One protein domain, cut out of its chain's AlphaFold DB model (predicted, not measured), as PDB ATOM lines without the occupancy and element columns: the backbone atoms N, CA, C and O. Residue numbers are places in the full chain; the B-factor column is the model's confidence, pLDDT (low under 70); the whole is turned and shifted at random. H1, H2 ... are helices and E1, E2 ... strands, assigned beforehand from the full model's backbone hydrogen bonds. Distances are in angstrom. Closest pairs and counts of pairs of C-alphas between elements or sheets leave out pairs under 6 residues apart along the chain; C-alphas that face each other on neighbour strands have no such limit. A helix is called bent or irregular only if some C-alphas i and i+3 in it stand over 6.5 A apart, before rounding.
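AT A GLANCE: This is residues 479 to 591 of the 687 residues of an uncharacterized protein of Candidatus Peregrinibacteria bacterium RIFCSPLOWO2_01_FULL_39_12 (UniProt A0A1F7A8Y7). A long helix, H4, runs along most of the length of the domain and packs on a smaller body through H2 and, towards its last residues, through H1. In that body H2 is nearest the middle, a small three-stranded sheet with H3 across it is at one end, and H1 is towards the other end, with the two-stranded sheet of E1 and E4 between these ends. The printed part has 113 residues, in the order H1 E1 E2 E3 E4 H2 E5 H3 H4, four named helices and five named strands of mixed class. Both sheets, E3 E2 E5 and E1 E4, are antiparallel. The whole is compact, with a radius of gyration of the C-alphas of 14.5 A, yet elongated in outline, 48 by 28 by 25 A.

HOW THE PARTS SIT: Begin with H1, residues 479 to 494, and look across to H2, residues 526 to 534: they touch, closest at the C-alphas of Val 483 and Gly 526, 4.4 A apart, at a steep tilt of 62 degrees, opposite ways. Next comes E1, residues 497 to 500, antiparallel to E4, residues 520 to 523; look for N 499 and O 521, 2.8 A apart. In the other sheet, E2, residues 504 to 508, is the inner strand, and it forms a hairpin with E3, residues 514 to 517, where N 505 and O 517 are 2.8 A apart. On the other side of E2 is E5, residues 539 to 541, where N 539 and O 506 are 2.8 A apart. H2 only grazes this sheet, with residues 528 to 532. H3, residues 549 to 554, is on it at a height of 7.6 A and runs across the strands, at 70 degrees to E2 on the local plane. H4, residues 565 to 591, touches H2 with residues 572 to 579 alone, closest at the C-alphas of Leu 533 and Gln 576, 5.4 A apart; the steep tilt of 38 degrees is only just steep. H4 touches H1 with residues 583 to 590 alone, closest at the C-alphas of Thr 494 and Ala 586, 6.0 A apart. Every O i to N i+4 pair is within hydrogen-bond range in H2 and H3, 11 of 12 in H1 and 21 of 23 in H4.

IN THESE COORDINATES: Find C-alpha 479 at (126.717, 114.339, 125.633); from there H1 runs 20.6 A, and it is irregular, only just, with C-alphas 491 and 494 6.9 A apart. E2 spans 13.7 A and H2 12.1 A. Find C-alpha 565 at (143.944, 123.688, 138.123); H4 runs from it 40.1 A to C-alpha 591 at (118.585, 133.487, 108.640).

THE WHOLE: The two C-alphas farthest apart are those of Ala 554 and Val 591, 49.4 A. The printed part has no cut and no long link. The mean pLDDT of the printed part is 74.7; 40 residues are under 70, among them 560 to 574 and 577 to 591, and H4 has a mean of 60.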
ATOM      1  N   LEU A 479     125.527 114.547 126.469       77.88
ATOM      2  CA  LEU A 479     126.717 114.339 125.633       77.88
ATOM      3  C   LEU A 479     126.375 113.780 124.246       77.88
ATOM      4  O   LEU A 479     126.951 114.219 123.253       77.88
ATOM      5  N   LYS A 480     125.426 112.840 124.168       77.19
ATOM      6  CA  LYS A 480     124.983 112.245 122.897       77.19
ATOM      7  C   LYS A 480     124.238 113.265 122.043       77.19
ATOM      8  O   LYS A 480     124.434 113.324 120.834       77.19
ATOM      9  N   GLU A 481     123.396 114.075 122.674       76.56
ATOM     10  CA  GLU A 481     122.662 115.154 122.023       76.56
ATOM     11  C   GLU A 481     123.615 116.238 121.511       76.56
ATOM     12  O   GLU A 481     123.428 116.725 120.401       76.56
ATOM     13  N   ALA A 482     124.676 116.561 122.259       75.56
ATOM     14  CA  ALA A 482     125.698 117.504 121.816       75.56
ATOM     15  C   ALA A 482     126.394 117.038 120.528       75.56
ATOM     16  O   ALA A 482     126.523 117.839 119.609       75.56
ATOM     17  N   VAL A 483     126.790 115.758 120.433       80.00
ATOM     18  CA  VAL A 483     127.388 115.196 119.203       80.00
ATOM     19  C   VAL A 483     126.452 115.394 118.013       80.00
ATOM     20  O   VAL A 483     126.859 116.006 117.036       80.00
ATOM     21  N   LYS A 484     125.179 115.001 118.146       76.31
ATOM     22  CA  LYS A 484     124.181 115.154 117.075       76.31
ATOM     23  C   LYS A 484     123.981 116.609 116.650       76.31
ATOM     24  O   LYS A 484     123.858 116.891 115.467       76.31
ATOM     25  N   ILE A 485     123.934 117.536 117.611       71.38
ATOM     26  CA  ILE A 485     123.824 118.971 117.315       71.38
ATOM     27  C   ILE A 485     125.040 119.434 116.509       71.38
ATOM     28  O   ILE A 485     124.880 120.180 115.547       71.38
ATOM     29  N   PHE A 486     126.245 119.001 116.879       76.19
ATOM     30  CA  PHE A 486     127.450 119.367 116.144       76.19
ATOM     31  C   PHE A 486     127.526 118.720 114.764       76.19
ATOM     32  O   PHE A 486     127.936 119.416 113.844       76.19
ATOM     33  N   ASP A 487     127.095 117.469 114.603       78.19
ATOM     34  CA  ASP A 487     127.003 116.818 113.289       78.19
ATOM     35  C   ASP A 487     126.085 117.622 112.366       78.19
ATOM     36  O   ASP A 487     126.519 118.055 111.308       78.19
ATOM     37  N   ILE A 488     124.872 117.973 112.816       71.56
ATOM     38  CA  ILE A 488     123.944 118.820 112.042       71.56
ATOM     39  C   ILE A 488     124.591 120.162 111.677       71.56
ATOM     40  O   ILE A 488     124.452 120.660 110.564       71.56
ATOM     41  N   ILE A 489     125.295 120.791 112.617       67.38
ATOM     42  CA  ILE A 489     125.937 122.080 112.351       67.38
ATOM     43  C   ILE A 489     127.046 121.932 111.314       67.38
ATOM     44  O   ILE A 489     127.114 122.748 110.400       67.38
ATOM     45  N   ILE A 490     127.890 120.913 111.440       72.31
ATOM     46  CA  ILE A 490     129.026 120.698 110.548       72.31
ATOM     47  C   ILE A 490     128.543 120.252 109.167       72.31
ATOM     48  O   ILE A 490     128.933 120.863 108.175       72.31
ATOM     49  N   ASP A 491     127.667 119.257 109.096       74.19
ATOM     50  CA  ASP A 491     127.220 118.654 107.842       74.19
ATOM     51  C   ASP A 491     126.264 119.576 107.088       74.19
ATOM     52  O   ASP A 491     126.448 119.833 105.895       74.19
ATOM     53  N   ASP A 492     125.277 120.145 107.786       63.59
ATOM     54  CA  ASP A 492     124.218 120.889 107.116       63.59
ATOM     55  C   ASP A 492     124.496 122.386 107.058       63.59
ATOM     56  O   ASP A 492     123.988 123.052 106.152       63.59
ATOM     57  N   ILE A 493     125.210 122.972 108.029       58.50
ATOM     58  CA  ILE A 493     125.245 124.432 108.214       58.50
ATOM     59  C   ILE A 493     126.575 125.074 107.831       58.50
ATOM     60  O   ILE A 493     126.566 126.007 107.027       58.50
ATOM     61  N   THR A 494     127.683 124.641 108.423       59.66
ATOM     62  CA  THR A 494     128.972 125.338 108.325       59.66
ATOM     63  C   THR A 494     129.967 124.663 107.396       59.66
ATOM     64  O   THR A 494     130.877 125.334 106.917       59.66
ATOM     65  N   GLY A 495     129.830 123.359 107.155       70.81
ATOM     66  CA  GLY A 495     130.951 122.538 106.712       70.81
ATOM     67  C   GLY A 495     131.976 122.332 107.839       70.81
ATOM     68  O   GLY A 495     131.749 122.758 108.982       70.81
ATOM     69  N   PRO A 496     133.126 121.701 107.531       76.38
ATOM     70  CA  PRO A 496     134.213 121.509 108.482       76.38
ATOM     71  C   PRO A 496     134.661 122.819 109.138       76.38
ATOM     72  O   PRO A 496     134.843 123.835 108.470       76.38
ATOM     73  N   ILE A 497     134.878 122.785 110.451       69.81
ATOM     74  CA  ILE A 497     135.238 123.962 111.243       69.81
ATOM     75  C   ILE A 497     136.757 124.026 111.381       69.81
ATOM     76  O   ILE A 497     137.375 123.154 111.995       69.81
ATOM     77  N   GLU A 498     137.360 125.079 110.836       73.56
ATOM     78  CA  GLU A 498     138.785 125.353 111.005       73.56
ATOM     79  C   GLU A 498     139.047 126.106 112.313       73.56
ATOM     80  O   GLU A 498     138.405 127.112 112.619       73.56
ATOM     81  N   ILE A 499     140.014 125.620 113.088       70.25
ATOM     82  CA  ILE A 499     140.431 126.199 114.362       70.25
ATOM     83  C   ILE A 499     141.940 126.402 114.329       70.25
ATOM     84  O   ILE A 499     142.703 125.449 114.153       70.25
ATOM     85  N   ASP A 500     142.359 127.649 114.540       66.19
ATOM     86  CA  ASP A 500     143.767 128.008 114.689       66.19
ATOM     87  C   ASP A 500     144.167 127.935 116.170       66.19
ATOM     88  O   ASP A 500     143.748 128.737 117.010       66.19
ATOM     89  N   LEU A 501     144.940 126.907 116.500       71.38
ATOM     90  CA  LEU A 501     145.484 126.610 117.812       71.38
ATOM     91  C   LEU A 501     146.936 127.096 117.908       71.38
ATOM     92  O   LEU A 501     147.715 126.990 116.961       71.38
ATOM     93  N   PRO A 502     147.361 127.560 119.092       62.56
ATOM     94  CA  PRO A 502     148.713 128.079 119.286       62.56
ATOM     95  C   PRO A 502     149.806 127.010 119.173       62.56
ATOM     96  O   PRO A 502     150.947 127.318 118.824       62.56
ATOM     97  N   VAL A 503     149.477 125.764 119.510       78.19
ATOM     98  CA  VAL A 503     150.387 124.613 119.537       78.19
ATOM     99  C   VAL A 503     149.640 123.343 119.128       78.19
ATOM    100  O   VAL A 503     148.412 123.337 119.079       78.19
ATOM    101  N   ASN A 504     150.383 122.270 118.843       84.94
ATOM    102  CA  ASN A 504     149.785 120.965 118.584       84.94
ATOM    103  C   ASN A 504     149.515 120.240 119.898       84.94
ATOM    104  O   ASN A 504     150.376 120.201 120.783       84.94
ATOM    105  N   TYR A 505     148.360 119.597 119.971       87.81
ATOM    106  CA  TYR A 505     147.950 118.801 121.111       87.81
ATOM    107  C   TYR A 505     147.762 117.340 120.741       87.81
ATOM    108  O   TYR A 505     147.249 117.013 119.671       87.81
ATOM    109  N   VAL A 506     148.108 116.472 121.688       90.94
ATOM    110  CA  VAL A 506     147.643 115.086 121.728       90.94
ATOM    111  C   VAL A 506     146.837 114.867 122.988       90.94
ATOM    112  O   VAL A 506     147.254 115.240 124.087       90.94
ATOM    113  N   VAL A 507     145.657 114.288 122.814       89.31
ATOM    114  CA  VAL A 507     144.624 114.195 123.837       89.31
ATOM    115  C   VAL A 507     144.106 112.768 123.905       89.31
ATOM    116  O   VAL A 507     143.910 112.120 122.879       89.31
ATOM    117  N   ASP A 508     143.861 112.294 125.121       84.75
ATOM    118  CA  ASP A 508     143.130 111.055 125.354       84.75
ATOM    119  C   ASP A 508     141.620 111.324 125.285       84.75
ATOM    120  O   ASP A 508     141.060 112.020 126.136       84.75
ATOM    121  N   GLY A 509     140.971 110.808 124.244       74.50
ATOM    122  CA  GLY A 509     139.520 110.827 124.055       74.50
ATOM    123  C   GLY A 509     138.797 109.694 124.786       74.50
ATOM    124  O   GLY A 509     137.600 109.501 124.572       74.50
ATOM    125  N   GLY A 510     139.493 108.914 125.621       77.31
ATOM    126  CA  GLY A 510     138.928 107.769 126.324       77.31
ATOM    127  C   GLY A 510     138.514 106.677 125.341       77.31
ATOM    128  O   GLY A 510     139.346 106.116 124.632       77.31
ATOM    129  N   THR A 511     137.213 106.389 125.263       64.94
ATOM    130  CA  THR A 511     136.662 105.387 124.330       64.94
ATOM    131  C   THR A 511     136.877 105.742 122.862       64.94
ATOM    132  O   THR A 511     136.844 104.851 122.020       64.94
ATOM    133  N   ASN A 512     137.124 107.018 122.555       65.31
ATOM    134  CA  ASN A 512     137.371 107.493 121.193       65.31
ATOM    135  C   ASN A 512     138.864 107.461 120.813       65.31
ATOM    136  O   ASN A 512     139.232 107.843 119.706       65.31
ATOM    137  N   GLY A 513     139.728 106.971 121.709       83.06
ATOM    138  CA  GLY A 513     141.154 106.809 121.452       83.06
ATOM    139  C   GLY A 513     141.944 108.118 121.502       83.06
ATOM    140  O   GLY A 513     141.543 109.097 122.127       83.06
ATOM    141  N   THR A 514     143.125 108.122 120.882       89.06
ATOM    142  CA  THR A 514     144.003 109.302 120.850       89.06
ATOM    143  C   THR A 514     143.549 110.281 119.768       89.06
ATOM    144  O   THR A 514     143.425 109.904 118.606       89.06
ATOM    145  N   HIS A 515     143.381 111.552 120.131       91.25
ATOM    146  CA  HIS A 515     143.086 112.640 119.200       91.25
ATOM    147  C   HIS A 515     144.282 113.576 119.043       91.25
ATOM    148  O   HIS A 515     144.914 113.976 120.025       91.25
ATOM    149  N   HIS A 516     144.542 113.964 117.797       91.38
ATOM    150  CA  HIS A 516     145.572 114.926 117.427       91.38
ATOM    151  C   HIS A 516     144.908 116.229 116.989       91.38
ATOM    152  O   HIS A 516     144.135 116.243 116.033       91.38
ATOM    153  N   PHE A 517     145.243 117.324 117.663       90.12
ATOM    154  CA  PHE A 517     144.800 118.667 117.300       90.12
ATOM    155  C   PHE A 517     146.024 119.497 116.906       90.12
ATOM    156  O   PHE A 517     146.650 120.111 117.774       90.12
ATOM    157  N   PRO A 518     146.443 119.467 115.628       88.00
ATOM    158  CA  PRO A 518     147.540 120.303 115.155       88.00
ATOM    159  C   PRO A 518     147.166 121.791 115.216       88.00
ATOM    160  O   PRO A 518     145.986 122.130 115.289       88.00
ATOM    161  N   LYS A 519     148.154 122.692 115.121       79.81
ATOM    162  CA  LYS A 519     147.921 124.151 115.119       79.81
ATOM    163  C   LYS A 519     146.792 124.558 114.175       79.81
ATOM    164  O   LYS A 519     145.883 125.259 114.570       79.81
ATOM    165  N   LYS A 520     146.789 124.036 112.952       82.75
ATOM    166  CA  LYS A 520     145.650 124.176 112.040       82.75
ATOM    167  C   LYS A 520     144.763 122.947 112.148       82.75
ATOM    168  O   LYS A 520     144.965 121.974 111.425       82.75
ATOM    169  N   THR A 521     143.828 122.970 113.088       81.88
ATOM    170  CA  THR A 521     142.869 121.881 113.283       81.88
ATOM    171  C   THR A 521     141.666 122.090 112.373       81.88
ATOM    172  O   THR A 521     141.144 123.194 112.278       81.88
ATOM    173  N   VAL A 522     141.192 121.015 111.746       85.00
ATOM    174  CA  VAL A 522     139.923 121.002 111.012       85.00
ATOM    175  C   VAL A 522     139.022 119.956 111.652       85.00
ATOM    176  O   VAL A 522     139.331 118.765 111.608       85.00
ATOM    177  N   ILE A 523     137.927 120.398 112.262       83.56
ATOM    178  CA  ILE A 523     136.934 119.529 112.894       83.56
ATOM    179  C   ILE A 523     135.857 119.188 111.868       83.56
ATOM    180  O   ILE A 523     135.263 120.083 111.274       83.56
ATOM    181  N   LYS A 524     135.630 117.890 111.652       88.06
ATOM    182  CA  LYS A 524     134.757 117.369 110.588       88.06
ATOM    183  C   LYS A 524     133.522 116.634 111.096       88.06
ATOM    184  O   LYS A 524     132.680 116.284 110.288       88.06
ATOM    185  N   ASP A 525     133.442 116.383 112.395       88.56
ATOM    186  CA  ASP A 525     132.361 115.622 113.006       88.56
ATOM    187  C   ASP A 525     132.142 116.073 114.458       88.56
ATOM    188  O   ASP A 525     133.022 116.659 115.111       88.56
ATOM    189  N   GLY A 526     130.948 115.803 114.967       82.75
ATOM    190  CA  GLY A 526     130.496 116.200 116.287       82.75
ATOM    191  C   GLY A 526     131.178 115.456 117.428       82.75
ATOM    192  O   GLY A 526     131.316 116.017 118.518       82.75
ATOM    193  N   ALA A 527     131.669 114.234 117.207       88.06
ATOM    194  CA  ALA A 527     132.405 113.486 118.225       88.06
ATOM    195  C   ALA A 527     133.782 114.116 118.479       88.06
ATOM    196  O   ALA A 527     134.160 114.355 119.629       88.06
ATOM    197  N   THR A 528     134.497 114.471 117.412       88.12
ATOM    198  CA  THR A 528     135.761 115.209 117.455       88.12
ATOM    199  C   THR A 528     135.558 116.597 118.060       88.12
ATOM    200  O   THR A 528     136.350 117.011 118.914       88.12
ATOM    201  N   MET A 529     134.470 117.294 117.700       84.69
ATOM    202  CA  MET A 529     134.098 118.559 118.342       84.69
ATOM    203  C   MET A 529     133.889 118.375 119.849       84.69
ATOM    204  O   MET A 529     134.441 119.125 120.651       84.69
ATOM    205  N   LEU A 530     133.149 117.348 120.271       84.25
ATOM    206  CA  LEU A 530     132.907 117.103 121.688       84.25
ATOM    207  C   LEU A 530     134.213 116.849 122.457       84.25
ATOM    208  O   LEU A 530     134.401 117.421 123.533       84.25
ATOM    209  N   VAL A 531     135.137 116.057 121.902       85.94
ATOM    210  CA  VAL A 531     136.464 115.835 122.502       85.94
ATOM    211  C   VAL A 531     137.225 117.154 122.626       85.94
ATOM    212  O   VAL A 531     137.737 117.467 123.706       85.94
ATOM    213  N   PHE A 532     137.233 117.967 121.565       82.88
ATOM    214  CA  PHE A 532     137.865 119.287 121.552       82.88
ATOM    215  C   PHE A 532     137.325 120.211 122.664       82.88
ATOM    216  O   PHE A 532     138.091 120.873 123.371       82.88
ATOM    217  N   LEU A 533     136.008 120.211 122.887       79.88
ATOM    218  CA  LEU A 533     135.354 121.032 123.913       79.88
ATOM    219  C   LEU A 533     135.520 120.493 125.346       79.88
ATOM    220  O   LEU A 533     135.336 121.235 126.318       79.88
ATOM    221  N   GLN A 534     135.839 119.207 125.515       78.75
ATOM    222  CA  GLN A 534     135.923 118.572 126.833       78.75
ATOM    223  C   GLN A 534     137.335 118.457 127.393       78.75
ATOM    224  O   GLN A 534     137.488 118.456 128.623       78.75
ATOM    225  N   PHE A 535     138.358 118.341 126.544       76.56
ATOM    226  CA  PHE A 535     139.664 117.940 127.043       76.56
ATOM    227  C   PHE A 535     140.277 118.974 127.994       76.56
ATOM    228  O   PHE A 535     140.337 120.177 127.721       76.56
ATOM    229  N   ARG A 536     140.725 118.472 129.149       65.88
ATOM    230  CA  ARG A 536     141.432 119.222 130.206       65.88
ATOM    231  C   ARG A 536     142.884 118.797 130.361       65.88
ATOM    232  O   ARG A 536     143.687 119.538 130.919       65.88
ATOM    233  N   HIS A 537     143.190 117.594 129.894       72.88
ATOM    234  CA  HIS A 537     144.487 116.956 129.983       72.88
ATOM    235  C   HIS A 537     144.903 116.551 128.572       72.88
ATOM    236  O   HIS A 537     144.083 116.092 127.784       72.88
ATOM    237  N   GLY A 538     146.167 116.781 128.259       83.88
ATOM    238  CA  GLY A 538     146.748 116.618 126.935       83.88
ATOM    239  C   GLY A 538     148.259 116.746 127.035       83.88
ATOM    240  O   GLY A 538     148.775 117.066 128.108       83.88
ATOM    241  N   PHE A 539     148.954 116.585 125.920       85.12
ATOM    242  CA  PHE A 539     150.373 116.897 125.791       85.12
ATOM    243  C   PHE A 539     150.594 117.875 124.647       85.12
ATOM    244  O   PHE A 539     149.959 117.756 123.601       85.12
ATOM    245  N   ILE A 540     151.492 118.835 124.858       87.56
ATOM    246  CA  ILE A 540     151.989 119.711 123.800       87.56
ATOM    247  C   ILE A 540     153.068 118.944 123.046       87.56
ATOM    248  O   ILE A 540     154.068 118.542 123.639       87.56
ATOM    249  N   VAL A 541     152.869 118.744 121.748       90.00
ATOM    250  CA  VAL A 541     153.745 117.903 120.923       90.00
ATOM    251  C   VAL A 541     154.384 118.699 119.778       90.00
ATOM    252  O   VAL A 541     153.822 119.707 119.335       90.00
ATOM    253  N   PRO A 542     155.566 118.282 119.285       92.19
ATOM    254  CA  PRO A 542     156.195 118.920 118.131       92.19
ATOM    255  C   PRO A 542     155.357 118.756 116.854       92.19
ATOM    256  O   PRO A 542     154.488 117.886 116.765       92.19
ATOM    257  N   ASP A 543     155.628 119.606 115.861       89.12
ATOM    258  CA  ASP A 543     154.987 119.523 114.545       89.12
ATOM    259  C   ASP A 543     155.222 118.131 113.923       89.12
ATOM    260  O   ASP A 543     156.320 117.578 113.998       89.12
ATOM    261  N   GLY A 544     154.175 117.550 113.332       88.69
ATOM    262  CA  GLY A 544     154.235 116.222 112.709       88.69
ATOM    263  C   GLY A 544     154.218 115.036 113.681       88.69
ATOM    264  O   GLY A 544     154.408 113.903 113.250       88.69
ATOM    265  N   TYR A 545     153.989 115.252 114.980       92.62
ATOM    266  CA  TYR A 545     153.865 114.149 115.932       92.62
ATOM    267  C   TYR A 545     152.586 113.319 115.706       92.62
ATOM    268  O   TYR A 545     151.470 113.832 115.813       92.62
ATOM    269  N   THR A 546     152.760 112.017 115.473       91.94
ATOM    270  CA  THR A 546     151.686 111.039 115.203       91.94
ATOM    271  C   THR A 546     151.576 109.937 116.263       91.94
ATOM    272  O   THR A 546     150.877 108.952 116.053       91.94
ATOM    273  N   GLY A 547     152.313 110.056 117.372       92.31
ATOM    274  CA  GLY A 547     152.333 109.034 118.419       92.31
ATOM    275  C   GLY A 547     151.115 109.078 119.343       92.31
ATOM    276  O   GLY A 547     150.392 110.070 119.402       92.31
ATOM    277  N   SER A 548     150.896 108.005 120.098       93.19
ATOM    278  CA  SER A 548     149.744 107.911 121.007       93.19
ATOM    279  C   SER A 548     149.856 108.847 122.220       93.19
ATOM    280  O   SER A 548     150.940 109.309 122.584       93.19
ATOM    281  N   PHE A 549     148.745 109.076 122.930       89.69
ATOM    282  CA  PHE A 549     148.773 109.814 124.201       89.69
ATOM    283  C   PHE A 549     149.739 109.186 125.227       89.69
ATOM    284  O   PHE A 549     150.490 109.892 125.904       89.69
ATOM    285  N   SER A 550     149.766 107.853 125.311       89.94
ATOM    286  CA  SER A 550     150.675 107.108 126.192       89.94
ATOM    287  C   SER A 550     152.139 107.274 125.792       89.94
ATOM    288  O   SER A 550     152.999 107.435 126.658       89.94
ATOM    289  N   GLU A 551     152.435 107.295 124.493       92.94
ATOM    290  CA  GLU A 551     153.781 107.580 123.991       92.94
ATOM    291  C   GLU A 551     154.201 109.019 124.282       92.94
ATOM    292  O   GLU A 551     155.353 109.255 124.643       92.94
ATOM    293  N   ALA A 552     153.284 109.980 124.156       91.38
ATOM    294  CA  ALA A 552     153.568 111.378 124.454       91.38
ATOM    295  C   ALA A 552     153.928 111.560 125.935       91.38
ATOM    296  O   ALA A 552     154.901 112.242 126.268       91.38
ATOM    297  N   LYS A 553     153.196 110.862 126.812       90.12
ATOM    298  CA  LYS A 553     153.493 110.775 128.243       90.12
ATOM    299  C   LYS A 553     154.853 110.132 128.508       90.12
ATOM    300  O   LYS A 553     155.635 110.674 129.282       90.12
ATOM    301  N   ALA A 554     155.148 109.000 127.867       92.69
ATOM    302  CA  ALA A 554     156.414 108.284 128.040       92.69
ATOM    303  C   ALA A 554     157.623 109.109 127.566       92.69
ATOM    304  O   ALA A 554     158.682 109.067 128.186       92.69
ATOM    305  N   LYS A 555     157.447 109.909 126.508       93.56
ATOM    306  CA  LYS A 555     158.451 110.857 126.002       93.56
ATOM    307  C   LYS A 555     158.626 112.097 126.884       93.56
ATOM    308  O   LYS A 555     159.513 112.899 126.612       93.56
ATOM    309  N   GLY A 556     157.805 112.263 127.923       89.12
ATOM    310  CA  GLY A 556     157.899 113.389 128.850       89.12
ATOM    311  C   GLY A 556     157.531 114.726 128.214       89.12
ATOM    312  O   GLY A 556     158.063 115.758 128.624       89.12
ATOM    313  N   TYR A 557     156.650 114.732 127.206       89.69
ATOM    314  CA  TYR A 557     156.193 115.994 126.631       89.69
ATOM    315  C   TYR A 557     155.456 116.847 127.675       89.69
ATOM    316  O   TYR A 557     154.861 116.304 128.613       89.69
ATOM    317  N   PRO A 558     155.462 118.185 127.530       81.19
ATOM    318  CA  PRO A 558     154.783 119.065 128.470       81.19
ATOM    319  C   PRO A 558     153.285 118.760 128.524       81.19
ATOM    320  O   PRO A 558     152.582 118.856 127.515       81.19
ATOM    321  N   ALA A 559     152.784 118.401 129.705       78.56
ATOM    322  CA  ALA A 559     151.359 118.186 129.897       78.56
ATOM    323  C   ALA A 559     150.601 119.522 129.863       78.56
ATOM    324  O   ALA A 559     151.000 120.515 130.477       78.56
ATOM    325  N   VAL A 560     149.458 119.532 129.186       68.31
ATOM    326  CA  VAL A 560     148.554 120.680 129.131       68.31
ATOM    327  C   VAL A 560     148.064 120.994 130.541       68.31
ATOM    328  O   VAL A 560     147.443 120.168 131.218       68.31
ATOM    329  N   GLY A 561     148.387 122.205 130.995       56.19
ATOM    330  CA  GLY A 561     148.019 122.705 132.313       56.19
ATOM    331  C   GLY A 561     148.714 121.999 133.479       56.19
ATOM    332  O   GLY A 561     148.129 121.944 134.560       56.19
ATOM    333  N   ALA A 562     149.914 121.437 133.279       43.09
ATOM    334  CA  ALA A 562     150.704 120.788 134.332       43.09
ATOM    335  C   ALA A 562     150.778 121.605 135.641       43.09
ATOM    336  O   ALA A 562     150.712 121.002 136.707       43.09
ATOM    337  N   ASP A 563     150.742 122.941 135.556       40.97
ATOM    338  CA  ASP A 563     151.037 123.819 136.695       40.97
ATOM    339  C   ASP A 563     149.856 124.593 137.308       40.97
ATOM    340  O   ASP A 563     150.080 125.381 138.221       40.97
ATOM    341  N   ASP A 564     148.599 124.419 136.871       46.97
ATOM    342  CA  ASP A 564     147.485 125.104 137.557       46.97
ATOM    343  C   ASP A 564     146.102 124.510 137.234       46.97
ATOM    344  O   ASP A 564     145.710 124.383 136.066       46.97
ATOM    345  N   SER A 565     145.326 124.170 138.265       54.00
ATOM    346  CA  SER A 565     143.944 123.688 138.123       54.00
ATOM    347  C   SER A 565     143.036 124.760 137.511       54.00
ATOM    348  O   SER A 565     142.164 124.439 136.703       54.00
ATOM    349  N   LEU A 566     143.302 126.038 137.796       50.94
ATOM    350  CA  LEU A 566     142.546 127.171 137.263       50.94
ATOM    351  C   LEU A 566     142.781 127.375 135.762       50.94
ATOM    352  O   LEU A 566     141.831 127.599 135.011       50.94
ATOM    353  N   ARG A 567     144.026 127.225 135.288       53.78
ATOM    354  CA  ARG A 567     144.362 127.367 133.858       53.78
ATOM    355  C   ARG A 567     143.720 126.275 133.008       53.78
ATOM    356  O   ARG A 567     143.201 126.563 131.935       53.78
ATOM    357  N   LYS A 568     143.689 125.037 133.512       61.53
ATOM    358  CA  LYS A 568     143.002 123.909 132.854       61.53
ATOM    359  C   LYS A 568     141.513 124.187 132.650       61.53
ATOM    360  O   LYS A 568     140.963 123.882 131.593       61.53
ATOM    361  N   VAL A 569     140.864 124.759 133.663       57.81
ATOM    362  CA  VAL A 569     139.435 125.086 133.618       57.81
ATOM    363  C   VAL A 569     139.174 126.256 132.668       57.81
ATOM    364  O   VAL A 569     138.290 126.150 131.821       57.81
ATOM    365  N   ALA A 570     139.988 127.314 132.721       58.47
ATOM    366  CA  ALA A 570     139.845 128.483 131.854       58.47
ATOM    367  C   ALA A 570     140.030 128.152 130.360       58.47
ATOM    368  O   ALA A 570     139.181 128.519 129.550       58.47
ATOM    369  N   SER A 571     141.075 127.400 129.988       61.81
ATOM    370  CA  SER A 571     141.295 126.995 128.588       61.81
ATOM    371  C   SER A 571     140.156 126.125 128.047       61.81
ATOM    372  O   SER A 571     139.761 126.266 126.890       61.81
ATOM    373  N   ARG A 572     139.582 125.246 128.882       69.56
ATOM    374  CA  ARG A 572     138.394 124.467 128.509       69.56
ATOM    375  C   ARG A 572     137.185 125.376 128.285       69.56
ATOM    376  O   ARG A 572     136.506 125.240 127.274       69.56
ATOM    377  N   MET A 573     136.921 126.299 129.210       65.50
ATOM    378  CA  MET A 573     135.790 127.225 129.107       65.50
ATOM    379  C   MET A 573     135.886 128.097 127.851       65.50
ATOM    380  O   MET A 573     134.887 128.237 127.154       65.50
ATOM    381  N   ALA A 574     137.085 128.578 127.508       63.94
ATOM    382  CA  ALA A 574     137.325 129.347 126.288       63.94
ATOM    383  C   ALA A 574     137.025 128.542 125.009       63.94
ATOM    384  O   ALA A 574     136.404 129.061 124.084       63.94
ATOM    385  N   ARG A 575     137.385 127.251 124.958       72.62
ATOM    386  CA  ARG A 575     136.992 126.377 123.836       72.62
ATOM    387  C   ARG A 575     135.481 126.173 123.770       72.62
ATOM    388  O   ARG A 575     134.906 126.226 122.691       72.62
ATOM    389  N   GLN A 576     134.827 125.988 124.915       73.56
ATOM    390  CA  GLN A 576     133.364 125.893 124.994       73.56
ATOM    391  C   GLN A 576     132.666 127.175 124.530       73.56
ATOM    392  O   GLN A 576     131.615 127.099 123.902       73.56
ATOM    393  N   ASP A 577     133.246 128.339 124.817       66.31
ATOM    394  CA  ASP A 577     132.765 129.624 124.312       66.31
ATOM    395  C   ASP A 577     132.932 129.744 122.792       66.31
ATOM    396  O   ASP A 577     132.015 130.196 122.104       66.31
ATOM    397  N   LEU A 578     134.071 129.291 122.256       62.84
ATOM    398  CA  LEU A 578     134.312 129.230 120.814       62.84
ATOM    399  C   LEU A 578     133.282 128.326 120.122       62.84
ATOM    400  O   LEU A 578     132.687 128.726 119.124       62.84
ATOM    401  N   GLY A 579     133.017 127.145 120.690       64.94
ATOM    402  CA  GLY A 579     131.995 126.223 120.196       64.94
ATOM    403  C   GLY A 579     130.599 126.849 120.194       64.94
ATOM    404  O   GLY A 579     129.912 126.808 119.178       64.94
ATOM    405  N   LEU A 580     130.193 127.497 121.293       66.69
ATOM    406  CA  LEU A 580     128.902 128.196 121.371       66.69
ATOM    407  C   LEU A 580     128.801 129.339 120.351       66.69
ATOM    408  O   LEU A 580     127.760 129.519 119.725       66.69
ATOM    409  N   THR A 581     129.884 130.087 120.153       62.59
ATOM    410  CA  THR A 581     129.940 131.170 119.163       62.59
ATOM    411  C   THR A 581     129.786 130.627 117.745       62.59
ATOM    412  O   THR A 581     128.979 131.149 116.980       62.59
ATOM    413  N   ALA A 582     130.484 129.537 117.413       58.78
ATOM    414  CA  ALA A 582     130.350 128.872 116.121       58.78
ATOM    415  C   ALA A 582     128.902 128.422 115.863       58.78
ATOM    416  O   ALA A 582     128.366 128.702 114.793       58.78
ATOM    417  N   ILE A 583     128.237 127.831 116.867       62.00
ATOM    418  CA  ILE A 583     126.811 127.466 116.800       62.00
ATOM    419  C   ILE A 583     125.945 128.701 116.506       62.00
ATOM    420  O   ILE A 583     125.129 128.693 115.586       62.00
ATOM    421  N   ILE A 584     126.119 129.783 117.268       64.44
ATOM    422  CA  ILE A 584     125.323 131.009 117.111       64.44
ATOM    423  C   ILE A 584     125.512 131.613 115.712       64.44
ATOM    424  O   ILE A 584     124.542 132.051 115.092       64.44
ATOM    425  N   ASN A 585     126.737 131.623 115.193       59.28
ATOM    426  CA  ASN A 585     127.048 132.212 113.891       59.28
ATOM    427  C   ASN A 585     126.524 131.368 112.733       59.28
ATOM    428  O   ASN A 585     125.958 131.919 111.786       59.28
ATOM    429  N   ALA A 586     126.624 130.045 112.849       55.50
ATOM    430  CA  ALA A 586     126.010 129.092 111.933       55.50
ATOM    431  C   ALA A 586     124.497 129.345 111.804       55.50
ATOM    432  O   ALA A 586     123.959 129.462 110.700       55.50
ATOM    433  N   LEU A 587     123.824 129.524 112.944       55.00
ATOM    434  CA  LEU A 587     122.396 129.828 112.994       55.00
ATOM    435  C   LEU A 587     122.075 131.206 112.388       55.00
ATOM    436  O   LEU A 587     121.131 131.323 111.609       55.00
ATOM    437  N   LYS A 588     122.873 132.247 112.671       55.94
ATOM    438  CA  LYS A 588     122.686 133.599 112.103       55.94
ATOM    439  C   LYS A 588     122.880 133.646 110.582       55.94
ATOM    440  O   LYS A 588     122.102 134.304 109.891       55.94
ATOM    441  N   GLY A 589     123.893 132.956 110.051       49.50
ATOM    442  CA  GLY A 589     124.248 132.985 108.629       49.50
ATOM    443  C   GLY A 589     123.105 132.536 107.713       49.50
ATOM    444  O   GLY A 589     122.842 133.172 106.691       49.50
ATOM    445  N   LYS A 590     122.346 131.513 108.122       47.06
ATOM    446  CA  LYS A 590     121.212 130.979 107.349       47.06
ATOM    447  C   LYS A 590     119.912 131.776 107.465       47.06
ATOM    448  O   LYS A 590     119.065 131.666 106.583       47.06
ATOM    449  N   VAL A 591     119.762 132.616 108.485       37.88
ATOM    450  CA  VAL A 591     118.585 133.487 108.640       37.88
ATOM    451  C   VAL A 591     118.642 134.702 107.694       37.88
ATOM    452  O   VAL A 591     117.614 135.247 107.303       37.88
TER     453      VAL A 591